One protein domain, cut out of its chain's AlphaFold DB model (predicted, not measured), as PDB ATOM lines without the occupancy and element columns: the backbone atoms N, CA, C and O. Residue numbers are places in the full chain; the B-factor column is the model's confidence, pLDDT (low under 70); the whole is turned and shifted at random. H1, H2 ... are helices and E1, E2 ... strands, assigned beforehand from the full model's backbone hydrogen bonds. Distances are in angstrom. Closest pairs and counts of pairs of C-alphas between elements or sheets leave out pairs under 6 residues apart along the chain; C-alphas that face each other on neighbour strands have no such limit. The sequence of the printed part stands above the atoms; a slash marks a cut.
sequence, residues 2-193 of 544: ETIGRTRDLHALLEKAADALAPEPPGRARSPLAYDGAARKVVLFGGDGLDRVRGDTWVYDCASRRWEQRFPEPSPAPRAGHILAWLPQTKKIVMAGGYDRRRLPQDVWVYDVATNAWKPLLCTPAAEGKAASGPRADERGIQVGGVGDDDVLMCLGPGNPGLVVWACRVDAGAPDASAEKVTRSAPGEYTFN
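Overview. This is residues 2 to 193 of the 544 residues of an uncharacterized protein of Phycisphaerae bacterium (UniProt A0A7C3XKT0). Look for three antiparallel sheets set face to face in turn like a few blades of a propeller, fanning out from their first strands E1, E5 and E9, while residues 2 to 15 of helix H1 stick out as an arm past the first sheet. That first sheet holds E1 to E4, with E12 from near the end of the printed part added beside E3; the second runs E5, E6, E7, E8 and the third E9, E10, E11, and the short helix H2 packs beside E8. You have 192 printed residues with two named helices and twelve named strands, in the order H1, E1 to E11, H2, E12, and the class is mixed, helices and strands. The whole is compact, with a radius of gyration of the C-alphas of 16.9 A, and spans 52 by 44 by 28 A.

Arrangement. Start at the largest sheet, which is branched and strongly twisted: E1, residues 33 to 36, E2, residues 41 to 48, E3, residues 52 to 61, E4, residues 66 to 70, and E12, residues 190 to 192. E1 and E2 are antiparallel, with N 36 and O 41 2.8 A apart. E2 lies on one side of E3, with N 44 and O 58 2.9 A apart. E4 and E12 lie on the other side of E3; N 70 and O 57 are 2.8 A apart, and so are N 53 and O 191. E3 bends by 60 degrees at residue 55, and its pairing is staggered: E12 is beside residues 52 to 54, E4 beside 57 to 61. Face to face with this sheet, at 9.4 A between the facing parts, find the strongly twisted sheet of E5, residues 83 to 87, E6, residues 92 to 96, E7, residues 106 to 112, and E8, residues 117 to 124. Its backbone pairs include N 87 and O 92 at 2.8 A, N 95 and O 109 at 2.8 A, and N 108 and O 122 at 2.8 A. The closest C-alphas of E1 and E5 are those of Ala 34 and Ala 85, 4.9 A apart. Next, face to face with the second sheet at 10.0 A, comes that of E9, residues 144 to 147, E10, residues 152 to 158, and E11, residues 163 to 169; N 154 and O 146 are 2.8 A apart, N 153 and O 168 2.8 A. The closest C-alphas of E5 and E9 are those of Ile 83 and Gly 145, 6.1 A apart. Together they make a stack of sheets, one facing the next. E1 to E4, E5 to E8 and E9 to E11 are meanders, each strand the antiparallel neighbour of the one before, and successive strands in each form hairpins. H2, residues 177 to 181, is at the level of the second sheet, with a height of 3.3 A; its Ala 179 and Leu 122 of E8 have C-alphas 4.5 A apart. H1, residues 2 to 20, only grazes the first sheet with residues 16 to 20. In H1 every O i to N i+4 pair is within hydrogen-bond range; H2 has 0 of 1 such pairs and 1 of 2 O i to N i+3 pairs within range.

Along the chain. Find C-alpha 2 at (1.630, 38.077, 3.561); from there H1 runs 27.3 A to C-alpha 20. E3 covers 26.3 A, from C-alpha 52 at (-16.978, 26.343, 10.820) to C-alpha 61. E2 covers 22.0 A, E8 21.3 A, E11 20.1 A, E7 19.8 A and E10 19.6 A. E12 ends at C-alpha 192, (-14.748, 29.448, 12.511).

Size, cuts and confidence. The two C-alphas farthest apart, those of Thr 3 and Asp 150, are 57.0 A from each other. The printed part has no cut. The links H1 to E1, E4 to E5 and E8 to E9 are long. Look also at residues 75 to 76, which pair antiparallel with 184 to 185. The model's pLDDT is under 70 at residues 126 to 135, 139 to 140 and 158 to 161.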
ATOM      1  N   GLU A   2       2.680  37.248   4.181       85.31
ATOM      2  CA  GLU A   2       1.630  38.077   3.561       85.31
ATOM      3  C   GLU A   2       0.900  37.383   2.404       85.31
ATOM      4  O   GLU A   2      -0.326  37.350   2.381       85.31
ATOM      5  N   THR A   3       1.638  36.769   1.472       86.94
ATOM      6  CA  THR A   3       1.036  36.004   0.368       86.94
ATOM      7  C   THR A   3       0.174  34.847   0.876       86.94
ATOM      8  O   THR A   3      -0.876  34.591   0.307       86.94
ATOM      9  N   ILE A   4       0.584  34.180   1.964       86.94
ATOM     10  CA  ILE A   4      -0.173  33.066   2.563       86.94
ATOM     11  C   ILE A   4      -1.509  33.588   3.107       86.94
ATOM     12  O   ILE A   4      -2.556  33.058   2.740       86.94
ATOM     13  N   GLY A   5      -1.474  34.676   3.883       86.94
ATOM     14  CA  GLY A   5      -2.676  35.307   4.428       86.94
ATOM     15  C   GLY A   5      -3.643  35.762   3.333       86.94
ATOM     16  O   GLY A   5      -4.818  35.414   3.373       86.94
ATOM     17  N   ARG A   6      -3.143  36.438   2.287       86.88
ATOM     18  CA  ARG A   6      -3.972  36.866   1.143       86.88
ATOM     19  C   ARG A   6      -4.621  35.689   0.414       86.88
ATOM     20  O   ARG A   6      -5.805  35.757   0.102       86.88
ATOM     21  N   THR A   7      -3.873  34.616   0.147       86.44
ATOM     22  CA  THR A   7      -4.418  33.413  -0.505       86.44
ATOM     23  C   THR A   7      -5.506  32.762   0.347       86.44
ATOM     24  O   THR A   7      -6.557  32.405  -0.182       86.44
ATOM     25  N   ARG A   8      -5.297  32.650   1.665       87.25
ATOM     26  CA  ARG A   8      -6.292  32.111   2.603       87.25
ATOM     27  C   ARG A   8      -7.574  32.949   2.610       87.25
ATOM     28  O   ARG A   8      -8.665  32.388   2.554       87.25
ATOM     29  N   ASP A   9      -7.451  34.271   2.656       84.69
ATOM     30  CA  ASP A   9      -8.607  35.170   2.708       84.69
ATOM     31  C   ASP A   9      -9.403  35.140   1.387       84.69
ATOM     32  O   ASP A   9     -10.635  35.095   1.403       84.69
ATOM     33  N   LEU A  10      -8.713  35.067   0.241       87.44
ATOM     34  CA  LEU A  10      -9.340  34.855  -1.071       87.44
ATOM     35  C   LEU A  10     -10.058  33.504  -1.159       87.44
ATOM     36  O   LEU A  10     -11.164  33.436  -1.693       87.44
ATOM     37  N   HIS A  11      -9.463  32.439  -0.620       84.69
ATOM     38  CA  HIS A  11     -10.094  31.121  -0.579       84.69
ATOM     39  C   HIS A  11     -11.380  31.139   0.260       84.69
ATOM     40  O   HIS A  11     -12.411  30.654  -0.195       84.69
ATOM     41  N   ALA A  12     -11.364  31.786   1.430       82.69
ATOM     42  CA  ALA A  12     -12.558  31.938   2.260       82.69
ATOM     43  C   ALA A  12     -13.669  32.742   1.559       82.69
ATOM     44  O   ALA A  12     -14.852  32.436   1.721       82.69
ATOM     45  N   LEU A  13     -13.310  33.763   0.773       85.69
ATOM     46  CA  LEU A  13     -14.271  34.512  -0.040       85.69
ATOM     47  C   LEU A  13     -14.862  33.647  -1.161       85.69
ATOM     48  O   LEU A  13     -16.073  33.679  -1.380       85.69
ATOM     49  N   LEU A  14     -14.026  32.858  -1.841       88.19
ATOM     50  CA  LEU A  14     -14.460  31.933  -2.887       88.19
ATOM     51  C   LEU A  14     -15.430  30.883  -2.338       88.19
ATOM     52  O   LEU A  14     -16.471  30.654  -2.944       88.19
ATOM     53  N   GLU A  15     -15.130  30.285  -1.183       84.44
ATOM     54  CA  GLU A  15     -16.024  29.318  -0.541       84.44
ATOM     55  C   GLU A  15     -17.365  29.946  -0.147       84.44
ATOM     56  O   GLU A  15     -18.409  29.350  -0.386       84.44
ATOM     57  N   LYS A  16     -17.364  31.173   0.393       82.50
ATOM     58  CA  LYS A  16     -18.607  31.909   0.689       82.50
ATOM     59  C   LYS A  16     -19.451  32.132  -0.564       82.50
ATOM     60  O   LYS A  16     -20.662  31.937  -0.523       82.50
ATOM     61  N   ALA A  17     -18.820  32.531  -1.666       86.62
ATOM     62  CA  ALA A  17     -19.509  32.734  -2.935       86.62
ATOM     63  C   ALA A  17     -20.046  31.414  -3.514       86.62
ATOM     64  O   ALA A  17     -21.169  31.381  -4.009       86.62
ATOM     65  N   ALA A  18     -19.273  30.327  -3.421       88.38
ATOM     66  CA  ALA A  18     -19.699  29.002  -3.858       88.38
ATOM     67  C   ALA A  18     -20.886  28.484  -3.031       88.38
ATOM     68  O   ALA A  18     -21.868  28.025  -3.607       88.38
ATOM     69  N   ASP A  19     -20.830  28.626  -1.703       85.75
ATOM     70  CA  ASP A  19     -21.917  28.247  -0.795       85.75
ATOM     71  C   ASP A  19     -23.205  29.034  -1.111       85.75
ATOM     72  O   ASP A  19     -24.284  28.449  -1.125       85.75
ATOM     73  N   ALA A  20     -23.098  30.332  -1.425       83.00
ATOM     74  CA  ALA A  20     -24.238  31.184  -1.782       83.00
ATOM     75  C   ALA A  20     -24.889  30.843  -3.138       83.00
ATOM     76  O   ALA A  20     -26.016  31.256  -3.408       83.00
ATOM     77  N   LEU A  21     -24.172  30.125  -4.007       89.25
ATOM     78  CA  LEU A  21     -24.652  29.670  -5.315       89.25
ATOM     79  C   LEU A  21     -24.999  28.176  -5.324       89.25
ATOM     80  O   LEU A  21     -25.362  27.639  -6.374       89.25
ATOM     81  N   ALA A  22     -24.868  27.489  -4.187       91.00
ATOM     82  CA  ALA A  22     -25.120  26.063  -4.114       91.00
ATOM     83  C   ALA A  22     -26.610  25.762  -4.382       91.00
ATOM     84  O   ALA A  22     -27.493  26.489  -3.921       91.00
ATOM     85  N   PRO A  23     -26.934  24.684  -5.117       95.00
ATOM     86  CA  PRO A  23     -28.322  24.287  -5.346       95.00
ATOM     87  C   PRO A  23     -28.948  23.590  -4.129       95.00
ATOM     88  O   PRO A  23     -30.144  23.317  -4.134       95.00
ATOM     89  N   GLU A  24     -28.144  23.267  -3.114       95.75
ATOM     90  CA  GLU A  24     -28.535  22.563  -1.896       95.75
ATOM     91  C   GLU A  24     -27.593  22.912  -0.729       95.75
ATOM     92  O   GLU A  24     -26.482  23.394  -0.970       95.75
ATOM     93  N   PRO A  25     -28.003  22.680   0.534       94.62
ATOM     94  CA  PRO A  25     -27.183  23.008   1.692       94.62
ATOM     95  C   PRO A  25     -25.835  22.265   1.672       94.62
ATOM     96  O   PRO A  25     -25.826  21.036   1.587       94.62
ATOM     97  N   PRO A  26     -24.700  22.967   1.863       91.75
ATOM     98  CA  PRO A  26     -23.395  22.328   2.037       91.75
ATOM     99  C   PRO A  26     -23.361  21.286   3.163       91.75
ATOM    100  O   PRO A  26     -24.128  21.390   4.129       91.75
ATOM    101  N   GLY A  27     -22.415  20.341   3.078       89.62
ATOM    102  CA  GLY A  27     -22.188  19.301   4.087       89.62
ATOM    103  C   GLY A  27     -22.064  19.868   5.506       89.62
ATOM    104  O   GLY A  27     -21.341  20.839   5.745       89.62
ATOM    105  N   ARG A  28     -22.828  19.289   6.437       91.31
ATOM    106  CA  ARG A  28     -22.938  19.737   7.830       91.31
ATOM    107  C   ARG A  28     -23.451  18.629   8.743       91.31
ATOM    108  O   ARG A  28     -24.160  17.725   8.308       91.31
ATOM    109  N   ALA A  29     -23.137  18.744  10.024       89.56
ATOM    110  CA  ALA A  29     -23.637  17.914  11.107       89.56
ATOM    111  C   ALA A  29     -24.440  18.757  12.108       89.56
ATOM    112  O   ALA A  29     -24.338  19.983  12.143       89.56
ATOM    113  N   ARG A  30     -25.217  18.088  12.972       89.94
ATOM    114  CA  ARG A  30     -25.954  18.726  14.084       89.94
ATOM    115  C   ARG A  30     -26.891  19.863  13.628       89.94
ATOM    116  O   ARG A  30     -27.099  20.822  14.369       89.94
ATOM    117  N   SER A  31     -27.451  19.733  12.426       92.06
ATOM    118  CA  SER A  31     -28.481  20.613  11.861       92.06
ATOM    119  C   SER A  31     -29.835  19.909  11.914       92.06
ATOM    120  O   SER A  31     -30.093  19.059  11.061       92.06
ATOM    121  N   PRO A  32     -30.694  20.190  12.904       93.00
ATOM    122  CA  PRO A  32     -32.064  19.689  12.872       93.00
ATOM    123  C   PRO A  32     -32.831  20.256  11.665       93.00
ATOM    124  O   PRO A  32     -32.548  21.352  11.180       93.00
ATOM    125  N   LEU A  33     -33.830  19.505  11.209       95.81
ATOM    126  CA  LEU A  33     -34.791  19.922  10.189       95.81
ATOM    127  C   LEU A  33     -36.161  20.108  10.836       95.81
ATOM    128  O   LEU A  33     -36.539  19.319  11.700       95.81
ATOM    129  N   ALA A  34     -36.929  21.088  10.370       96.94
ATOM    130  CA  ALA A  34     -38.315  21.273  10.786       96.94
ATOM    131  C   ALA A  34     -39.250  21.286   9.577       96.94
ATOM    132  O   ALA A  34     -38.986  21.967   8.590       96.94
ATOM    133  N   TYR A  35     -40.347  20.535   9.651       96.88
ATOM    134  CA  TYR A  35     -41.354  20.493   8.594       96.88
ATOM    135  C   TYR A  35     -42.501  21.455   8.910       96.88
ATOM    136  O   TYR A  35     -43.259  21.240   9.852       96.88
ATOM    137  N   ASP A  36     -42.640  22.498   8.095       94.38
ATOM    138  CA  ASP A  36     -43.826  23.345   8.046       94.38
ATOM    139  C   ASP A  36     -44.941  22.580   7.324       94.38
ATOM    140  O   ASP A  36     -44.966  22.475   6.090       94.38
ATOM    141  N   GLY A  37     -45.869  22.029   8.108       88.00
ATOM    142  CA  GLY A  37     -47.000  21.266   7.588       88.00
ATOM    143  C   GLY A  37     -48.008  22.102   6.798       88.00
ATOM    144  O   GLY A  37     -48.689  21.553   5.931       88.00
ATOM    145  N   ALA A  38     -48.093  23.411   7.050       90.56
ATOM    146  CA  ALA A  38     -49.028  24.300   6.365       90.56
ATOM    147  C   ALA A  38     -48.519  24.683   4.968       90.56
ATOM    148  O   ALA A  38     -49.276  24.639   4.000       90.56
ATOM    149  N   ALA A  39     -47.233  25.019   4.854       93.38
ATOM    150  CA  ALA A  39     -46.594  25.372   3.591       93.38
ATOM    151  C   ALA A  39     -46.053  24.155   2.822       93.38
ATOM    152  O   ALA A  39     -45.673  24.295   1.661       93.38
ATOM    153  N   ARG A  40     -46.013  22.971   3.454       95.69
ATOM    154  CA  ARG A  40     -45.381  21.743   2.940       95.69
ATOM    155  C   ARG A  40     -43.911  21.962   2.580       95.69
ATOM    156  O   ARG A  40     -43.457  21.569   1.503       95.69
ATOM    157  N   LYS A  41     -43.174  22.595   3.491       98.06
ATOM    158  CA  LYS A  41     -41.764  22.960   3.318       98.06
ATOM    159  C   LYS A  41     -40.926  22.427   4.472       98.06
ATOM    160  O   LYS A  41     -41.401  22.371   5.599       98.06
ATOM    161  N   VAL A  42     -39.680  22.048   4.205       98.44
ATOM    162  CA  VAL A  42     -38.709  21.708   5.255       98.44
ATOM    163  C   VAL A  42     -37.741  22.870   5.412       98.44
ATOM    164  O   VAL A  42     -37.176  23.340   4.430       98.44
ATOM    165  N   VAL A  43     -37.552  23.339   6.638       98.38
ATOM    166  CA  VAL A  43     -36.622  24.411   6.985       98.38
ATOM    167  C   VAL A  43     -35.379  23.815   7.626       98.38
ATOM    168  O   VAL A  43     -35.464  22.927   8.478       98.38
ATOM    169  N   LEU A  44     -34.229  24.335   7.216       98.19
ATOM    170  CA  LEU A  44     -32.922  24.093   7.804       98.19
ATOM    171  C   LEU A  44     -32.313  25.442   8.172       98.19
ATOM    172  O   LEU A  44     -32.337  26.381   7.376       98.19
ATOM    173  N   PHE A  45     -31.729  25.521   9.361       97.75
ATOM    174  CA  PHE A  45     -30.919  26.658   9.763       97.75
ATOM    175  C   PHE A  45     -29.583  26.176  10.318       97.75
ATOM    176  O   PHE A  45     -29.533  25.218  11.089       97.75
ATOM    177  N   GLY A  46     -28.501  26.840   9.923       96.06
ATOM    178  CA  GLY A  46     -27.169  26.637  10.473       96.06
ATOM    179  C   GLY A  46     -26.662  25.193  10.440       96.06
ATOM    180  O   GLY A  46     -26.961  24.414   9.529       96.06
ATOM    181  N   GLY A  47     -25.833  24.834  11.419       94.19
ATOM    182  CA  GLY A  47     -25.133  23.549  11.458       94.19
ATOM    183  C   GLY A  47     -23.640  23.640  11.668       94.19
ATOM    184  O   GLY A  47     -23.039  24.700  11.512       94.19
ATOM    185  N   ASP A  48     -23.034  22.503  11.988       91.06
ATOM    186  CA  ASP A  48     -21.591  22.372  12.133       91.06
ATOM    187  C   ASP A  48     -20.984  21.795  10.848       91.06
ATOM    188  O   ASP A  48     -21.149  20.613  10.555       91.06
ATOM    189  N   GLY A  49     -20.282  22.625  10.077       89.12
ATOM    190  CA  GLY A  49     -19.496  22.206   8.911       89.12
ATOM    191  C   GLY A  49     -18.200  21.475   9.275       89.12
ATOM    192  O   GLY A  49     -17.436  21.126   8.383       89.12
ATOM    193  N   LEU A  50     -17.957  21.228  10.567       85.75
ATOM    194  CA  LEU A  50     -16.755  20.627  11.156       85.75
ATOM    195  C   LEU A  50     -15.507  21.511  11.106       85.75
ATOM    196  O   LEU A  50     -14.677  21.407  12.005       85.75
ATOM    197  N   ASP A  51     -15.426  22.469  10.194       84.81
ATOM    198  CA  ASP A  51     -14.415  23.533  10.167       84.81
ATOM    199  C   ASP A  51     -14.958  24.874  10.710       84.81
ATOM    200  O   ASP A  51     -14.258  25.649  11.377       84.81
ATOM    201  N   ARG A  52     -16.240  25.136  10.443       88.50
ATOM    202  CA  ARG A  52     -16.978  26.343  10.820       88.50
ATOM    203  C   ARG A  52     -18.444  26.035  11.082       88.50
ATOM    204  O   ARG A  52     -19.037  25.139  10.486       88.50
ATOM    205  N   VAL A  53     -19.046  26.814  11.965       92.88
ATOM    206  CA  VAL A  53     -20.482  26.785  12.236       92.88
ATOM    207  C   VAL A  53     -21.183  27.753  11.286       92.88
ATOM    208  O   VAL A  53     -20.664  28.834  11.004       92.88
ATOM    209  N   ARG A  54     -22.351  27.356  10.781       93.88
ATOM    210  CA  ARG A  54     -23.106  28.062   9.740       93.88
ATOM    211  C   ARG A  54     -24.303  28.833  10.300       93.88
ATOM    212  O   ARG A  54     -24.895  28.420  11.298       93.88
ATOM    213  N   GLY A  55     -24.634  29.957   9.662       95.19
ATOM    214  CA  GLY A  55     -25.793  30.820   9.944       95.19
ATOM    215  C   GLY A  55     -26.680  31.060   8.715       95.19
ATOM    216  O   GLY A  55     -27.279  32.124   8.568       95.19
ATOM    217  N   ASP A  56     -26.721  30.102   7.789       96.00
ATOM    218  CA  ASP A  56     -27.559  30.113   6.589       96.00
ATOM    219  C   ASP A  56     -28.957  29.527   6.854       96.00
ATOM    220  O   ASP A  56     -29.126  28.624   7.673       96.00
ATOM    221  N   THR A  57     -29.969  30.040   6.141       97.44
ATOM    222  CA  THR A  57     -31.339  29.499   6.145       97.44
ATOM    223  C   THR A  57     -31.616  28.832   4.805       97.44
ATOM    224  O   THR A  57     -31.429  29.447   3.759       97.44
ATOM    225  N   TRP A  58     -32.104  27.597   4.824       98.00
ATOM    226  CA  TRP A  58     -32.482  26.847   3.631       98.00
ATOM    227  C   TRP A  58     -33.910  26.343   3.747       98.00
ATOM    228  O   TRP A  58     -34.357  25.925   4.816       98.00
ATOM    229  N   VAL A  59     -34.621  26.361   2.625       98.19
ATOM    230  CA  VAL A  59     -35.995  25.877   2.532       98.19
ATOM    231  C   VAL A  59     -36.080  24.859   1.408       98.19
ATOM    232  O   VAL A  59     -35.778  25.166   0.260       98.19
ATOM    233  N   TYR A  60     -36.499  23.645   1.742       98.56
ATOM    234  CA  TYR A  60     -36.837  22.614   0.775       98.56
ATOM    235  C   TYR A  60     -38.331  22.661   0.487       98.56
ATOM    236  O   TYR A  60     -39.161  22.497   1.384       98.56
ATOM    237  N   ASP A  61     -38.678  22.863  -0.774       97.94
ATOM    238  CA  ASP A  61     -40.050  22.776  -1.244       97.94
ATOM    239  C   ASP A  61     -40.369  21.322  -1.618       97.94
ATOM    240  O   ASP A  61     -39.824  20.773  -2.578       97.94
ATOM    241  N   CYS A  62     -41.265  20.682  -0.858       97.44
ATOM    242  CA  CYS A  62     -41.586  19.268  -1.048       97.44
ATOM    243  C   CYS A  62     -42.329  18.977  -2.362       97.44
ATOM    244  O   CYS A  62     -42.344  17.828  -2.807       97.44
ATOM    245  N   ALA A  63     -42.969  19.980  -2.972       96.19
ATOM    246  CA  ALA A  63     -43.691  19.813  -4.228       96.19
ATOM    247  C   ALA A  63     -42.725  19.829  -5.419       96.19
ATOM    248  O   ALA A  63     -42.743  18.918  -6.245       96.19
ATOM    249  N   SER A  64     -41.848  20.832  -5.480       97.00
ATOM    250  CA  SER A  64     -40.837  20.958  -6.536       97.00
ATOM    251  C   SER A  64     -39.599  20.089  -6.305       97.00
ATOM    252  O   SER A  64     -38.844  19.851  -7.249       97.00
ATOM    253  N   ARG A  65     -39.409  19.594  -5.075       97.06
ATOM    254  CA  ARG A  65     -38.251  18.821  -4.610       97.06
ATOM    255  C   ARG A  65     -36.932  19.578  -4.741       97.06
ATOM    256  O   ARG A  65     -35.912  18.990  -5.100       97.06
ATOM    257  N   ARG A  66     -36.957  20.883  -4.471       97.31
ATOM    258  CA  ARG A  66     -35.787  21.759  -4.587       97.31
ATOM    259  C   ARG A  66     -35.491  22.448  -3.274       97.31
ATOM    260  O   ARG A  66     -36.403  22.871  -2.567       97.31
ATOM    261  N   TRP A  67     -34.204  22.574  -2.997       98.06
ATOM    262  CA  TRP A  67     -33.695  23.487  -1.995       98.06
ATOM    263  C   TRP A  67     -33.608  24.899  -2.569       98.06
ATOM    264  O   TRP A  67     -33.341  25.097  -3.752       98.06
ATOM    265  N   GLU A  68     -33.821  25.875  -1.701       95.88
ATOM    266  CA  GLU A  68     -33.581  27.283  -1.966       95.88
ATOM    267  C   GLU A  68     -32.953  27.902  -0.719       95.88
ATOM    268  O   GLU A  68     -33.512  27.812   0.381       95.88
ATOM    269  N   GLN A  69     -31.791  28.530  -0.887       96.25
ATOM    270  CA  GLN A  69     -31.216  29.335   0.176       96.25
ATOM    271  C   GLN A  69     -32.018  30.625   0.328       96.25
ATOM    272  O   GLN A  69     -32.341  31.311  -0.643       96.25
ATOM    273  N   ARG A  70     -32.338  30.965   1.570       96.00
ATOM    274  CA  ARG A  70     -33.024  32.198   1.935       96.00
ATOM    275  C   ARG A  70     -32.059  33.137   2.650       96.00
ATOM    276  O   ARG A  70     -31.222  32.696   3.436       96.00
ATOM    277  N   PHE A  71     -32.236  34.439   2.426       95.75
ATOM    278  CA  PHE A  71     -31.401  35.499   3.006       95.75
ATOM    279  C   PHE A  71     -32.235  36.468   3.875       95.75
ATOM    280  O   PHE A  71     -32.436  37.615   3.491       95.75
ATOM    281  N   PRO A  72     -32.826  36.002   4.994       96.56
ATOM    282  CA  PRO A  72     -33.661  36.826   5.876       96.56
ATOM    283  C   PRO A  72     -32.838  37.825   6.707       96.56
ATOM    284  O   PRO A  72     -31.928  37.417   7.424       96.56
ATOM    285  N   GLU A  73     -33.200  39.110   6.689       94.75
ATOM    286  CA  GLU A  73     -32.562  40.149   7.512       94.75
ATOM    287  C   GLU A  73     -33.529  40.707   8.576       94.75
ATOM    288  O   GLU A  73     -34.615  41.175   8.222       94.75
ATOM    289  N   PRO A  74     -33.163  40.697   9.875       92.50
ATOM    290  CA  PRO A  74     -31.948  40.109  10.457       92.50
ATOM    291  C   PRO A  74     -31.990  38.568  10.497       92.50
ATOM    292  O   PRO A  74     -33.067  37.972  10.509       92.50
ATOM    293  N   SER A  75     -30.820  37.928  10.606       95.69
ATOM    294  CA  SER A  75     -30.683  36.471  10.773       95.69
ATOM    295  C   SER A  75     -30.156  36.119  12.175       95.69
ATOM    296  O   SER A  75     -29.411  36.914  12.767       95.69
ATOM    297  N   PRO A  76     -30.484  34.944  12.744       96.25
ATOM    298  CA  PRO A  76     -29.816  34.467  13.947       96.25
ATOM    299  C   PRO A  76     -28.314  34.270  13.715       96.25
ATOM    300  O   PRO A  76     -27.894  33.943  12.609       96.25
ATOM    301  N   ALA A  77     -27.499  34.455  14.758       95.06
ATOM    302  CA  ALA A  77     -26.062  34.168  14.689       95.06
ATOM    303  C   ALA A  77     -25.775  32.684  14.363       95.06
ATOM    304  O   ALA A  77     -26.580  31.829  14.774       95.06
ATOM    305  N   PRO A  78     -24.641  32.363  13.697       95.50
ATOM    306  CA  PRO A  78     -24.266  30.994  13.345       95.50
ATOM    307  C   PRO A  78     -24.327  30.050  14.544       95.50
ATOM    308  O   PRO A  78     -23.802  30.359  15.612       95.50
ATOM    309  N   ARG A  79     -24.975  28.893  14.380       94.50
ATOM    310  CA  ARG A  79     -25.140  27.914  15.465       94.50
ATOM    311  C   ARG A  79     -25.417  26.505  14.957       94.50
ATOM    312  O   ARG A  79     -26.018  26.307  13.905       94.50
ATOM    313  N   ALA A  80     -25.048  25.523  15.767       93.94
ATOM    314  CA  ALA A  80     -25.323  24.104  15.573       93.94
ATOM    315  C   ALA A  80     -25.911  23.484  16.849       93.94
ATOM    316  O   ALA A  80     -25.885  24.100  17.916       93.94
ATOM    317  N   GLY A  81     -26.472  22.277  16.743       91.44
ATOM    318  CA  GLY A  81     -27.000  21.519  17.885       91.44
ATOM    319  C   GLY A  81     -28.158  22.195  18.626       91.44
ATOM    320  O   GLY A  81     -28.443  21.819  19.759       91.44
ATOM    321  N   HIS A  82     -28.788  23.199  18.014       93.44
ATOM    322  CA  HIS A  82     -29.995  23.857  18.505       93.44
ATOM    323  C   HIS A  82     -31.223  22.957  18.309       93.44
ATOM    324  O   HIS A  82     -31.142  21.920  17.653       93.44
ATOM    325  N   ILE A  83     -32.369  23.367  18.848       94.00
ATOM    326  CA  ILE A  83     -33.676  22.807  18.472       94.00
ATOM    327  C   ILE A  83     -34.219  23.602  17.291       94.00
ATOM    328  O   ILE A  83     -34.131  24.828  17.310       94.00
ATOM    329  N   LEU A  84     -34.818  22.917  16.319       96.56
ATOM    330  CA  LEU A  84     -35.624  23.511  15.257       96.56
ATOM    331  C   LEU A  84     -36.918  22.699  15.134       96.56
ATOM    332  O   LEU A  84     -36.852  21.487  14.934       96.56
ATOM    333  N   ALA A  85     -38.082  23.329  15.299       96.25
ATOM    334  CA  ALA A  85     -39.364  22.622  15.349       96.25
ATOM    335  C   ALA A  85     -40.528  23.460  14.804       96.25
ATOM    336  O   ALA A  85     -40.466  24.685  14.772       96.25
ATOM    337  N   TRP A  86     -41.600  22.791  14.382       96.38
ATOM    338  CA  TRP A  86     -42.846  23.427  13.953       96.38
ATOM    339  C   TRP A  86     -43.706  23.828  15.151       96.38
ATOM    340  O   TRP A  86     -43.800  23.065  16.107       96.38
ATOM    341  N   LEU A  87     -44.335  25.000  15.074       95.88
ATOM    342  CA  LEU A  87     -45.354  25.497  15.997       95.88
ATOM    343  C   LEU A  87     -46.749  25.317  15.351       95.88
ATOM    344  O   LEU A  87     -47.102  26.101  14.458       95.88
ATOM    345  N   PRO A  88     -47.530  24.279  15.722       93.19
ATOM    346  CA  PRO A  88     -48.807  23.953  15.084       93.19
ATOM    347  C   PRO A  88     -49.867  25.063  15.087       93.19
ATOM    348  O   PRO A  88     -50.585  25.195  14.091       93.19
ATOM    349  N   GLN A  89     -49.975  25.861  16.153       93.38
ATOM    350  CA  GLN A  89     -51.015  26.896  16.265       93.38
ATOM    351  C   GLN A  89     -50.624  28.166  15.515       93.38
ATOM    352  O   GLN A  89     -51.374  28.665  14.673       93.38
ATOM    353  N   THR A  90     -49.427  28.685  15.790       92.50
ATOM    354  CA  THR A  90     -48.929  29.933  15.190       92.50
ATOM    355  C   THR A  90     -48.463  29.764  13.746       92.50
ATOM    356  O   THR A  90     -48.327  30.757  13.025       92.50
ATOM    357  N   LYS A  91     -48.268  28.519  13.294       94.81
ATOM    358  CA  LYS A  91     -47.803  28.166  11.948       94.81
ATOM    359  C   LYS A  91     -46.453  28.805  11.617       94.81
ATOM    360  O   LYS A  91     -46.296  29.474  10.591       94.81
ATOM    361  N   LYS A  92     -45.500  28.650  12.535       96.12
ATOM    362  CA  LYS A  92     -44.127  29.165  12.444       96.12
ATOM    363  C   LYS A  92     -43.127  28.084  12.829       96.12
ATOM    364  O   LYS A  92     -43.489  27.052  13.381       96.12
ATOM    365  N   ILE A  93     -41.854  28.326  12.551       97.25
ATOM    366  CA  ILE A  93     -40.762  27.454  12.989       97.25
ATOM    367  C   ILE A  93     -40.096  28.101  14.199       97.25
ATOM    368  O   ILE A  93     -39.698  29.256  14.114       97.25
ATOM    369  N   VAL A  94     -39.954  27.382  15.307       96.56
ATOM    370  CA  VAL A  94     -39.184  27.836  16.469       96.56
ATOM    371  C   VAL A  94     -37.765  27.294  16.403       96.56
ATOM    372  O   VAL A  94     -37.546  26.129  16.072       96.56
ATOM    373  N   MET A  95     -36.802  28.136  16.761       96.06
ATOM    374  CA  MET A  95     -35.421  27.750  17.001       96.06
ATOM    375  C   MET A  95     -35.025  28.106  18.431       96.06
ATOM    376  O   MET A  95     -35.324  29.210  18.883       96.06
ATOM    377  N   ALA A  96     -34.327  27.207  19.128       92.75
ATOM    378  CA  ALA A  96     -33.866  27.472  20.486       92.75
ATOM    379  C   ALA A  96     -32.445  26.963  20.764       92.75
ATOM    380  O   ALA A  96     -32.131  25.801  20.501       92.75
ATOM    381  N   GLY A  97     -31.622  27.820  21.372       90.50
ATOM    382  CA  GLY A  97     -30.291  27.470  21.881       90.50
ATOM    383  C   GLY A  97     -29.262  27.170  20.793       90.50
ATOM    384  O   GLY A  97     -29.257  27.813  19.742       90.50
ATOM    385  N   GLY A  98     -28.376  26.210  21.074       90.81
ATOM    386  CA  GLY A  98     -27.264  25.796  20.215       90.81
ATOM    387  C   GLY A  98     -25.885  26.222  20.725       90.81
ATOM    388  O   GLY A  98     -25.722  26.680  21.857       90.81
ATOM    389  N   TYR A  99     -24.876  26.040  19.878       89.69
ATOM    390  CA  TYR A  99     -23.486  26.418  20.137       89.69
ATOM    391  C   TYR A  99     -22.803  26.877  18.834       89.69
ATOM    392  O   TYR A  99     -23.221  26.481  17.746       89.69
ATOM    393  N   ASP A 100     -21.743  27.679  18.933       88.56
ATOM    394  CA  ASP A 100     -20.974  28.232  17.802       88.56
ATOM    395  C   ASP A 100     -19.473  27.901  17.889       88.56
ATOM    396  O   ASP A 100     -18.621  28.685  17.487       88.56
ATOM    397  N   ARG A 101     -19.155  26.711  18.423       81.12
ATOM    398  CA  ARG A 101     -17.872  26.302  19.057       81.12
ATOM    399  C   ARG A 101     -17.710  26.767  20.498       81.12
ATOM    400  O   ARG A 101     -16.879  26.224  21.224       81.12
ATOM    401  N   ARG A 102     -18.538  27.702  20.951       82.50
ATOM    402  CA  ARG A 102     -18.739  28.021  22.363       82.50
ATOM    403  C   ARG A 102     -20.213  27.857  22.694       82.50
ATOM    404  O   ARG A 102     -21.071  27.823  21.813       82.50
ATOM    405  N   ARG A 103     -20.519  27.709  23.980       81.25
ATOM    406  CA  ARG A 103     -21.913  27.654  24.417       81.25
ATOM    407  C   ARG A 103     -22.572  29.006  24.143       81.25
ATOM    408  O   ARG A 103     -22.075  30.024  24.617       81.25
ATOM    409  N   LEU A 104     -23.701  28.995  23.439       86.00
ATOM    410  CA  LEU A 104     -24.512  30.191  23.225       86.00
ATOM    411  C   LEU A 104     -25.543  30.375  24.353       86.00
ATOM    412  O   LEU A 104     -25.877  29.411  25.055       86.00
ATOM    413  N   PRO A 105     -26.074  31.599  24.531       85.19
ATOM    414  CA  PRO A 105     -27.316  31.812  25.264       85.19
ATOM    415  C   PRO A 105     -28.457  30.942  24.719       85.19
ATOM    416  O   PRO A 105     -28.479  30.568  23.541       85.19
ATOM    417  N   GLN A 106     -29.447  30.658  25.565       85.88
ATOM    418  CA  GLN A 106     -30.682  30.003  25.147       85.88
ATOM    419  C   GLN A 106     -31.611  31.038  24.494       85.88
ATOM    420  O   GLN A 106     -32.645  31.412  25.048       85.88
ATOM    421  N   ASP A 107     -31.200  31.539  23.329       90.75
ATOM    422  CA  ASP A 107     -32.035  32.410  22.503       90.75
ATOM    423  C   ASP A 107     -33.181  31.598  21.899       90.75
ATOM    424  O   ASP A 107     -32.945  30.487  21.414       90.75
ATOM    425  N   VAL A 108     -34.384  32.169  21.870       93.12
ATOM    426  CA  VAL A 108     -35.537  31.644  21.133       93.12
ATOM    427  C   VAL A 108     -35.857  32.586  19.985       93.12
ATOM    428  O   VAL A 108     -36.017  33.793  20.173       93.12
ATOM    429  N   TRP A 109     -35.977  32.012  18.799       96.44
ATOM    430  CA  TRP A 109     -36.344  32.697  17.571       96.44
ATOM    431  C   TRP A 109     -37.548  32.020  16.933       96.44
ATOM    432  O   TRP A 109     -37.704  30.806  17.047       96.44
ATOM    433  N   VAL A 110     -38.348  32.785  16.197       97.19
ATOM    434  CA  VAL A 110     -39.363  32.246  15.287       97.19
ATOM    435  C   VAL A 110     -39.084  32.657  13.852       97.19
ATOM    436  O   VAL A 110     -38.747  33.809  13.586       97.19
ATOM    437  N   TYR A 111     -39.233  31.714  12.930       97.81
ATOM    438  CA  TYR A 111     -39.136  31.927  11.496       97.81
ATOM    439  C   TYR A 111     -40.501  31.799  10.844       97.81
ATOM    440  O   TYR A 111     -41.246  30.838  11.066       97.81
ATOM    441  N   ASP A 112     -40.801  32.773   9.999       96.12
ATOM    442  CA  ASP A 112     -41.954  32.769   9.125       96.12
ATOM    443  C   ASP A 112     -41.528  32.440   7.693       96.12
ATOM    444  O   ASP A 112     -40.901  33.255   7.012       96.12
ATOM    445  N   VAL A 113     -41.909  31.251   7.224       96.12
ATOM    446  CA  VAL A 113     -41.590  30.767   5.875       96.12
ATOM    447  C   VAL A 113     -42.243  31.632   4.793       96.12
ATOM    448  O   VAL A 113     -41.678  31.786   3.711       96.12
ATOM    449  N   ALA A 114     -43.420  32.207   5.062       94.06
ATOM    450  CA  ALA A 114     -44.161  32.993   4.079       94.06
ATOM    451  C   ALA A 114     -43.543  34.379   3.858       94.06
ATOM    452  O   ALA A 114     -43.490  34.858   2.729       94.06
ATOM    453  N   THR A 115     -43.068  35.013   4.931       95.69
ATOM    454  CA  THR A 115     -42.465  36.355   4.877       95.69
ATOM    455  C   THR A 115     -40.941  36.329   4.811       95.69
ATOM    456  O   THR A 115     -40.328  37.379   4.652       95.69
ATOM    457  N   ASN A 116     -40.328  35.141   4.895       96.69
ATOM    458  CA  ASN A 116     -38.885  34.950   4.983       96.69
ATOM    459  C   ASN A 116     -38.253  35.835   6.074       96.69
ATOM    460  O   ASN A 116     -37.347  36.624   5.806       96.69
ATOM    461  N   ALA A 117     -38.759  35.729   7.301       96.81
ATOM    462  CA  ALA A 117     -38.340  36.594   8.397       96.81
ATOM    463  C   ALA A 117     -38.094  35.809   9.684       96.81
ATOM    464  O   ALA A 117     -38.960  35.057  10.140       96.81
ATOM    465  N   TRP A 118     -36.929  36.035  10.293       97.69
ATOM    466  CA  TRP A 118     -36.634  35.620  11.660       97.69
ATOM    467  C   TRP A 118     -36.998  36.735  12.641       97.69
ATOM    468  O   TRP A 118     -36.680  37.903  12.419       97.69
ATOM    469  N   LYS A 119     -37.628  36.376  13.760       96.00
ATOM    470  CA  LYS A 119     -37.922  37.288  14.871       96.00
ATOM    471  C   LYS A 119     -37.397  36.707  16.185       96.00
ATOM    472  O   LYS A 119     -37.737  35.567  16.506       96.00
ATOM    473  N   PRO A 120     -36.577  37.447  16.946       95.88
ATOM    474  CA  PRO A 120     -36.151  37.012  18.268       95.88
ATOM    475  C   PRO A 120     -37.308  37.179  19.258       95.88
ATOM    476  O   PRO A 120     -38.000  38.196  19.226       95.88
ATOM    477  N   LEU A 121     -37.505  36.196  20.135       94.00
ATOM    478  CA  LEU A 121     -38.567  36.207  21.146       94.00
ATOM    479  C   LEU A 121     -38.043  36.242  22.577       94.00
ATOM    480  O   LEU A 121     -38.687  36.827  23.436       94.00
ATOM    481  N   LEU A 122     -36.908  35.606  22.851       90.69
ATOM    482  CA  LEU A 122     -36.383  35.463  24.207       90.69
ATOM    483  C   LEU A 122     -34.865  35.313  24.149       90.69
ATOM    484  O   LEU A 122     -34.354  34.617  23.274       90.69
ATOM    485  N   CYS A 123     -34.152  35.901  25.106       88.62
ATOM    486  CA  CYS A 123     -32.746  35.606  25.368       88.62
ATOM    487  C   CYS A 123     -32.600  35.192  26.830       88.62
ATOM    488  O   CYS A 123     -32.743  36.020  27.730       88.62
ATOM    489  N   THR A 124     -32.273  33.925  27.086       81.81
ATOM    490  CA  THR A 124     -31.835  33.507  28.424       81.81
ATOM    491  C   THR A 124     -30.314  33.337  28.415       81.81
ATOM    492  O   THR A 124     -29.818  32.447  27.718       81.81
ATOM    493  N   PRO A 125     -29.546  34.162  29.155       70.62
ATOM    494  CA  PRO A 125     -28.088  34.102  29.155       70.62
ATOM    495  C   PRO A 125     -27.539  32.708  29.473       70.62
ATOM    496  O   PRO A 125     -28.129  31.935  30.234       70.62
ATOM    497  N   ALA A 126     -26.367  32.396  28.927       67.25
ATOM    498  CA  ALA A 126     -25.662  31.168  29.257       67.25
ATOM    499  C   ALA A 126     -25.210  31.215  30.729       67.25
ATOM    500  O   ALA A 126     -24.214  31.844  31.058       67.25
ATOM    501  N   ALA A 127     -25.940  30.555  31.635       62.34
ATOM    502  CA  ALA A 127     -25.520  30.477  33.036       62.34
ATOM    503  C   ALA A 127     -24.164  29.743  33.168       62.34
ATOM    504  O   ALA A 127     -23.979  28.681  32.563       62.34
ATOM    505  N   GLU A 128     -23.239  30.287  33.964       55.78
ATOM    506  CA  GLU A 128     -21.917  29.706  34.241       55.78
ATOM    507  C   GLU A 128     -21.886  28.973  35.601       55.78
ATOM    508  O   GLU A 128     -22.607  29.315  36.537       55.78
ATOM    509  N   GLY A 129     -21.041  27.941  35.725       55.84
ATOM    510  CA  GLY A 129     -20.805  27.221  36.987       55.84
ATOM    511  C   GLY A 129     -21.755  26.049  37.306       55.84
ATOM    512  O   GLY A 129     -22.592  25.632  36.501       55.84
ATOM    513  N   LYS A 130     -21.595  25.473  38.513       50.09
ATOM    514  CA  LYS A 130     -22.324  24.272  38.990       50.09
ATOM    515  C   LYS A 130     -23.838  24.488  39.174       50.09
ATOM    516  O   LYS A 130     -24.565  23.504  39.247       50.09
ATOM    517  N   ALA A 131     -24.303  25.740  39.215       49.25
ATOM    518  CA  ALA A 131     -25.706  26.121  39.419       49.25
ATOM    519  C   ALA A 131     -26.483  26.407  38.116       49.25
ATOM    520  O   ALA A 131     -27.644  26.798  38.167       49.25
ATOM    521  N   ALA A 132     -25.873  26.230  36.941       57.16
ATOM    522  CA  ALA A 132     -26.502  26.559  35.662       57.16
ATOM    523  C   ALA A 132     -27.557  25.516  35.218       57.16
ATOM    524  O   ALA A 132     -27.372  24.762  34.265       57.16
ATOM    525  N   SER A 133     -28.682  25.418  35.912       56.38
ATOM    526  CA  SER A 133     -29.821  24.586  35.517       56.38
ATOM    527  C   SER A 133     -30.506  25.204  34.293       56.38
ATOM    528  O   SER A 133     -31.385  26.034  34.441       56.38
ATOM    529  N   GLY A 134     -30.092  24.864  33.081       63.81
ATOM    530  CA  GLY A 134     -30.745  25.313  31.854       63.81
ATOM    531  C   GLY A 134     -30.370  24.388  30.703       63.81
ATOM    532  O   GLY A 134     -29.378  23.661  30.829       63.81
ATOM    533  N   PRO A 135     -31.117  24.386  29.593       68.69
ATOM    534  CA  PRO A 135     -30.764  23.580  28.432       68.69
ATOM    535  C   PRO A 135     -29.365  23.948  27.914       68.69
ATOM    536  O   PRO A 135     -28.930  25.106  28.006       68.69
ATOM    537  N   ARG A 136     -28.605  22.952  27.444       70.88
ATOM    538  CA  ARG A 136     -27.226  23.150  26.971       70.88
ATOM    539  C   ARG A 136     -26.934  22.276  25.755       70.88
ATOM    540  O   ARG A 136     -27.305  21.106  25.746       70.88
ATOM    541  N   ALA A 137     -26.208  22.844  24.799       71.31
ATOM    542  CA  ALA A 137     -25.533  22.134  23.721       71.31
ATOM    543  C   ALA A 137     -24.070  22.592  23.662       71.31
ATOM    544  O   ALA A 137     -23.752  23.728  24.029       71.31
ATOM    545  N   ASP A 138     -23.193  21.701  23.220       72.56
ATOM    546  CA  ASP A 138     -21.783  21.971  22.965       72.56
ATOM    547  C   ASP A 138     -21.288  21.098  21.802       72.56
ATOM    548  O   ASP A 138     -22.042  20.342  21.193       72.56
ATOM    549  N   GLU A 139     -19.996  21.165  21.492       66.12
ATOM    550  CA  GLU A 139     -19.381  20.347  20.439       66.12
ATOM    551  C   GLU A 139     -19.515  18.822  20.657       66.12
ATOM    552  O   GLU A 139     -19.208  18.038  19.758       66.12
ATOM    553  N   ARG A 140     -19.949  18.364  21.839       68.94
ATOM    554  CA  ARG A 140     -20.072  16.948  22.211       68.94
ATOM    555  C   ARG A 140     -21.517  16.452  22.214       68.94
ATOM    556  O   ARG A 140     -21.703  15.237  22.302       68.94
ATOM    557  N   GLY A 141     -22.514  17.327  22.076       70.94
ATOM    558  CA  GLY A 141     -23.926  16.947  22.129       70.94
ATOM    559  C   GLY A 141     -24.877  17.947  21.470       70.94
ATOM    560  O   GLY A 141     -24.578  19.125  21.317       70.94
ATOM    561  N   ILE A 142     -26.055  17.463  21.081       79.06
ATOM    562  CA  ILE A 142     -27.151  18.295  20.570       79.06
ATOM    563  C   ILE A 142     -28.176  18.549  21.672       79.06
ATOM    564  O   ILE A 142     -28.345  17.724  22.573       79.06
ATOM    565  N   GLN A 143     -28.902  19.657  21.573       85.62
ATOM    566  CA  GLN A 143     -30.082  19.871  22.387       85.62
ATOM    567  C   GLN A 143     -31.250  19.064  21.812       85.62
ATOM    568  O   GLN A 143     -31.633  19.240  20.657       85.62
ATOM    569  N   VAL A 144     -31.828  18.179  22.626       84.69
ATOM    570  CA  VAL A 144     -32.989  17.368  22.236       84.69
ATOM    571  C   VAL A 144     -34.258  18.034  22.753       84.69
ATOM    572  O   VAL A 144     -34.371  18.343  23.943       84.69
ATOM    573  N   GLY A 145     -35.225  18.248  21.866       88.88
ATOM    574  CA  GLY A 145     -36.505  18.845  22.216       88.88
ATOM    575  C   GLY A 145     -37.553  18.693  21.122       88.88
ATOM    576  O   GLY A 145     -37.261  18.209  20.029       88.88
ATOM    577  N   GLY A 146     -38.775  19.096  21.445       92.06
ATOM    578  CA  GLY A 146     -39.940  19.010  20.572       92.06
ATOM    579  C   GLY A 146     -40.998  20.033  20.967       92.06
ATOM    580  O   GLY A 146     -40.859  20.721  21.976       92.06
ATOM    581  N   VAL A 147     -42.045  20.141  20.156       95.25
ATOM    582  CA  VAL A 147     -43.153  21.078  20.363       95.25
ATOM    583  C   VAL A 147     -44.463  20.294  20.382       95.25
ATOM    584  O   VAL A 147     -44.654  19.413  19.546       95.25
ATOM    585  N   GLY A 148     -45.330  20.587  21.353       94.25
ATOM    586  CA  GLY A 148     -46.689  20.037  21.427       94.25
ATOM    587  C   GLY A 148     -47.705  20.802  20.568       94.25
ATOM    588  O   GLY A 148     -47.420  21.885  20.065       94.25
ATOM    589  N   ASP A 149     -48.924  20.268  20.453       93.44
ATOM    590  CA  ASP A 149     -50.018  20.867  19.661       93.44
ATOM    591  C   ASP A 149     -50.472  22.256  20.150       93.44
ATOM    592  O   ASP A 149     -51.217  22.948  19.456       93.44
ATOM    593  N   ASP A 150     -50.043  22.665  21.345       94.25
ATOM    594  CA  ASP A 150     -50.348  23.941  21.992       94.25
ATOM    595  C   ASP A 150     -49.168  24.938  21.974       94.25
ATOM    596  O   ASP A 150     -49.114  25.851  22.804       94.25
ATOM    597  N   ASP A 151     -48.222  24.756  21.044       94.94
ATOM    598  CA  ASP A 151     -47.007  25.567  20.865       94.94
ATOM    599  C   ASP A 151     -46.107  25.615  22.123       94.94
ATOM    600  O   ASP A 151     -45.365  26.575  22.362       94.94
ATOM    601  N   VAL A 152     -46.131  24.562  22.951       95.56
ATOM    602  CA  VAL A 152     -45.194  24.403  24.074       95.56
ATOM    603  C   VAL A 152     -43.921  23.715  23.598       95.56
ATOM    604  O   VAL A 152     -43.907  22.515  23.321       95.56
ATOM    605  N   LEU A 153     -42.830  24.480  23.553       92.88
ATOM    606  CA  LEU A 153     -41.477  23.983  23.337       92.88
ATOM    607  C   LEU A 153     -40.984  23.277  24.598       92.88
ATOM    608  O   LEU A 153     -40.858  23.897  25.654       92.88
ATOM    609  N   MET A 154     -40.643  22.000  24.469       91.44
ATOM    610  CA  MET A 154     -40.036  21.198  25.522       91.44
ATOM    611  C   MET A 154     -38.614  20.806  25.145       91.44
ATOM    612  O   MET A 154     -38.336  20.463  23.995       91.44
ATOM    613  N   CYS A 155     -37.701  20.803  26.111       87.38
ATOM    614  CA  CYS A 155     -36.359  20.283  25.888       87.38
ATOM    615  C   CYS A 155     -35.770  19.584  27.105       87.38
ATOM    616  O   CYS A 155     -36.034  19.936  28.257       87.38
ATOM    617  N   LEU A 156     -34.957  18.574  26.815       82.00
ATOM    618  CA  LEU A 156     -34.251  17.780  27.805       82.00
ATOM    619  C   LEU A 156     -32.877  18.400  28.035       82.00
ATOM    620  O   LEU A 156     -32.127  18.652  27.091       82.00
ATOM    621  N   GLY A 157     -32.547  18.645  29.297       74.19
ATOM    622  CA  GLY A 157     -31.245  19.154  29.699       74.19
ATOM    623  C   GLY A 157     -30.618  18.297  30.798       74.19
ATOM    624  O   GLY A 157     -31.336  17.685  31.594       74.19
ATOM    625  N   PRO A 158     -29.280  18.263  30.889       66.56
ATOM    626  CA  PRO A 158     -28.612  17.697  32.049       66.56
ATOM    627  C   PRO A 158     -28.902  18.578  33.273       66.56
ATOM    628  O   PRO A 158     -28.554  19.759  33.299       66.56
ATOM    629  N   GLY A 159     -29.537  18.010  34.292       63.22
ATOM    630  CA  GLY A 159     -29.559  18.560  35.644       63.22
ATOM    631  C   GLY A 159     -28.636  17.762  36.562       63.22
ATOM    632  O   GLY A 159     -28.079  16.730  36.189       63.22
ATOM    633  N   ASN A 160     -28.460  18.251  37.785       59.16
ATOM    634  CA  ASN A 160     -27.744  17.538  38.836       59.16
ATOM    635  C   ASN A 160     -28.740  17.264  39.976       59.16
ATOM    636  O   ASN A 160     -29.237  18.246  40.532       59.16
ATOM    637  N   PRO A 161     -29.077  15.999  40.311       59.81
ATOM    638  CA  PRO A 161     -28.431  14.740  39.901       59.81
ATOM    639  C   PRO A 161     -29.061  13.990  38.702       59.81
ATOM    640  O   PRO A 161     -28.695  12.843  38.458       59.81
ATOM    641  N   GLY A 162     -30.004  14.573  37.951       72.94
ATOM    642  CA  GLY A 162     -30.710  13.862  36.872       72.94
ATOM    643  C   GLY A 162     -31.144  14.745  35.703       72.94
ATOM    644  O   GLY A 162     -30.878  15.941  35.686       72.94
ATOM    645  N   LEU A 163     -31.817  14.162  34.710       77.69
ATOM    646  CA  LEU A 163     -32.354  14.919  33.574       77.69
ATOM    647  C   LEU A 163     -33.469  15.870  34.028       77.69
ATOM    648  O   LEU A 163     -34.323  15.498  34.831       77.69
ATOM    649  N   VAL A 164     -33.469  17.086  33.487       79.50
ATOM    650  CA  VAL A 164     -34.505  18.100  33.723       79.50
ATOM    651  C   VAL A 164     -35.221  18.378  32.410       79.50
ATOM    652  O   VAL A 164     -34.578  18.540  31.370       79.50
ATOM    653  N   VAL A 165     -36.550  18.454  32.471       85.19
ATOM    654  CA  VAL A 165     -37.387  18.890  31.351       85.19
ATOM    655  C   VAL A 165     -37.691  20.371  31.519       85.19
ATOM    656  O   VAL A 165     -38.217  20.794  32.546       85.19
ATOM    657  N   TRP A 166     -37.362  21.152  30.501       85.19
ATOM    658  CA  TRP A 166     -37.704  22.564  30.395       85.19
ATOM    659  C   TRP A 166     -38.885  22.714  29.451       85.19
ATOM    660  O   TRP A 166     -38.895  22.065  28.407       85.19
ATOM    661  N   ALA A 167     -39.839  23.577  29.789       88.44
ATOM    662  CA  ALA A 167     -40.981  23.886  28.940       88.44
ATOM    663  C   ALA A 167     -41.160  25.404  28.809       88.44
ATOM    664  O   ALA A 167     -41.010  26.141  29.783       88.44
ATOM    665  N   CYS A 168     -41.485  25.864  27.605       88.19
ATOM    666  CA  CYS A 168     -41.754  27.258  27.283       88.19
ATOM    667  C   CYS A 168     -42.939  27.311  26.317       88.19
ATOM    668  O   CYS A 168     -42.869  26.750  25.226       88.19
ATOM    669  N   ARG A 169     -44.033  27.970  26.715       91.88
ATOM    670  CA  ARG A 169     -45.126  28.283  25.789       91.88
ATOM    671  C   ARG A 169     -44.659  29.404  24.867       91.88
ATOM    672  O   ARG A 169     -44.329  30.482  25.356       91.88
ATOM    673  N   VAL A 170     -44.605  29.137  23.567       92.19
ATOM    674  CA  VAL A 170     -44.081  30.084  22.582       92.19
ATOM    675  C   VAL A 170     -45.234  30.882  21.988       92.19
ATOM    676  O   VAL A 170     -46.058  30.340  21.260       92.19
ATOM    677  N   ASP A 171     -45.272  32.181  22.274       90.06
ATOM    678  CA  ASP A 171     -46.151  33.125  21.586       90.06
ATOM    679  C   ASP A 171     -45.334  33.920  20.558       90.06
ATOM    680  O   ASP A 171     -44.536  34.794  20.900       90.06
ATOM    681  N   ALA A 172     -45.528  33.610  19.275       86.38
ATOM    682  CA  ALA A 172     -44.814  34.258  18.176       86.38
ATOM    683  C   ALA A 172     -45.118  35.764  18.035       86.38
ATOM    684  O   ALA A 172     -44.386  36.469  17.333       86.38
ATOM    685  N   GLY A 173     -46.195  36.257  18.658       89.19
ATOM    686  CA  GLY A 173     -46.603  37.659  18.647       89.19
ATOM    687  C   GLY A 173     -46.119  38.477  19.847       89.19
ATOM    688  O   GLY A 173     -46.221  39.703  19.799       89.19
ATOM    689  N   ALA A 174     -45.582  37.840  20.889       90.31
ATOM    690  CA  ALA A 174     -45.258  38.486  22.161       90.31
ATOM    691  C   ALA A 174     -43.781  38.273  22.554       90.31
ATOM    692  O   ALA A 174     -43.483  37.420  23.393       90.31
ATOM    693  N   PRO A 175     -42.831  39.023  21.957       91.19
ATOM    694  CA  PRO A 175     -41.432  38.950  22.362       91.19
ATOM    695  C   PRO A 175     -41.248  39.457  23.799       91.19
ATOM    696  O   PRO A 175     -41.813  40.479  24.194       91.19
ATOM    697  N   ASP A 176     -40.413  38.765  24.566       91.75
ATOM    698  CA  ASP A 176     -39.957  39.206  25.880       91.75
ATOM    699  C   ASP A 176     -38.960  40.372  25.749       91.75
ATOM    700  O   ASP A 176     -38.230  40.476  24.760       91.75
ATOM    701  N   ALA A 177     -38.854  41.223  26.774       91.06
ATOM    702  CA  ALA A 177     -37.908  42.344  26.780       91.06
ATOM    703  C   ALA A 177     -36.441  41.898  26.591       91.06
ATOM    704  O   ALA A 177     -35.613  42.636  26.059       91.06
ATOM    705  N   SER A 178     -36.092  40.669  26.983       89.50
ATOM    706  CA  SER A 178     -34.762  40.100  26.747       89.50
ATOM    707  C   SER A 178     -34.446  39.840  25.270       89.50
ATOM    708  O   SER A 178     -33.266  39.711  24.941       89.50
ATOM    709  N   ALA A 179     -35.433  39.818  24.364       91.25
ATOM    710  CA  ALA A 179     -35.227  39.619  22.926       91.25
ATOM    711  C   ALA A 179     -34.287  40.665  22.295       91.25
ATOM    712  O   ALA A 179     -33.639  40.413  21.275       91.25
ATOM    713  N   GLU A 180     -34.162  41.846  22.905       91.25
ATOM    714  CA  GLU A 180     -33.210  42.876  22.484       91.25
ATOM    715  C   GLU A 180     -31.754  42.405  22.606       91.25
ATOM    716  O   GLU A 180     -30.933  42.739  21.752       91.25
ATOM    717  N   LYS A 181     -31.457  41.556  23.601       90.31
ATOM    718  CA  LYS A 181     -30.117  41.032  23.921       90.31
ATOM    719  C   LYS A 181     -29.673  39.878  23.020       90.31
ATOM    720  O   LYS A 181     -28.527  39.441  23.111       90.31
ATOM    721  N   VAL A 182     -30.565  39.372  22.171       90.25
ATOM    722  CA  VAL A 182     -30.248  38.295  21.234       90.25
ATOM    723  C   VAL A 182     -29.192  38.763  20.229       90.25
ATOM    724  O   VAL A 182     -29.301  39.844  19.642       90.25
ATOM    725  N   THR A 183     -28.191  37.917  19.979       90.56
ATOM    726  CA  THR A 183     -27.158  38.194  18.971       90.56
ATOM    727  C   THR A 183     -27.711  37.956  17.563       90.56
ATOM    728  O   THR A 183     -28.155  36.853  17.235       90.56
ATOM    729  N   ARG A 184     -27.675  39.002  16.732       93.69
ATOM    730  CA  ARG A 184     -28.127  39.009  15.330       93.69
ATOM    731  C   ARG A 184     -26.908  39.021  14.403       93.69
ATOM    732  O   ARG A 184     -25.872  39.557  14.784       93.69
ATOM    733  N   SER A 185     -27.041  38.461  13.207       94.00
ATOM    734  CA  SER A 185     -25.985  38.426  12.186       94.00
ATOM    735  C   SER A 185     -26.546  38.682  10.787       94.00
ATOM    736  O   SER A 185     -27.770  38.659  10.595       94.00
ATOM    737  N   ALA A 186     -25.662  38.921   9.816       93.25
ATOM    738  CA  ALA A 186     -26.056  38.901   8.415       93.25
ATOM    739  C   ALA A 186     -26.392  37.459   7.963       93.25
ATOM    740  O   ALA A 186     -25.839  36.491   8.497       93.25
ATOM    741  N   PRO A 187     -27.294  37.281   6.982       92.25
ATOM    742  CA  PRO A 187     -27.638  35.956   6.483       92.25
ATOM    743  C   PRO A 187     -26.406  35.233   5.922       92.25
ATOM    744  O   PRO A 187     -25.657  35.795   5.125       92.25
ATOM    745  N   GLY A 188     -26.215  33.966   6.297       89.12
ATOM    746  CA  GLY A 188     -25.122  33.144   5.767       89.12
ATOM    747  C   GLY A 188     -23.748  33.406   6.392       89.12
ATOM    748  O   GLY A 188     -22.739  32.960   5.847       89.12
ATOM    749  N   GLU A 189     -23.680  34.102   7.530       91.56
ATOM    750  CA  GLU A 189     -22.430  34.229   8.281       91.56
ATOM    751  C   GLU A 189     -21.880  32.877   8.778       91.56
ATOM    752  O   GLU A 189     -22.593  31.876   8.908       91.56
ATOM    753  N   TYR A 190     -20.576  32.870   9.078       90.56
ATOM    754  CA  TYR A 190     -19.845  31.714   9.596       90.56
ATOM    755  C   TYR A 190     -19.065  32.071  10.854       90.56
ATOM    756  O   TYR A 190     -18.399  33.106  10.897       90.56
ATOM    757  N   THR A 191     -19.040  31.144  11.811       90.81
ATOM    758  CA  THR A 191     -18.129  31.189  12.961       90.81
ATOM    759  C   THR A 191     -17.102  30.070  12.828       90.81
ATOM    760  O   THR A 191     -17.440  28.890  12.908       90.81
ATOM    761  N   PHE A 192     -15.838  30.423  12.598       86.25
ATOM    762  CA  PHE A 192     -14.748  29.448  12.511       86.25
ATOM    763  C   PHE A 192     -14.364  28.882  13.879       86.25
ATOM    764  O   PHE A 192     -14.518  29.546  14.904       86.25
ATOM    765  N   ASN A 193     -13.776  27.684  13.881       77.75
ATOM    766  CA  ASN A 193     -13.119  27.147  15.067       77.75
ATOM    767  C   ASN A 193     -11.915  28.023  15.492       77.75
ATOM    768  O   ASN A 193     -10.959  28.140  14.724       77.75
TER     769      ASN A 193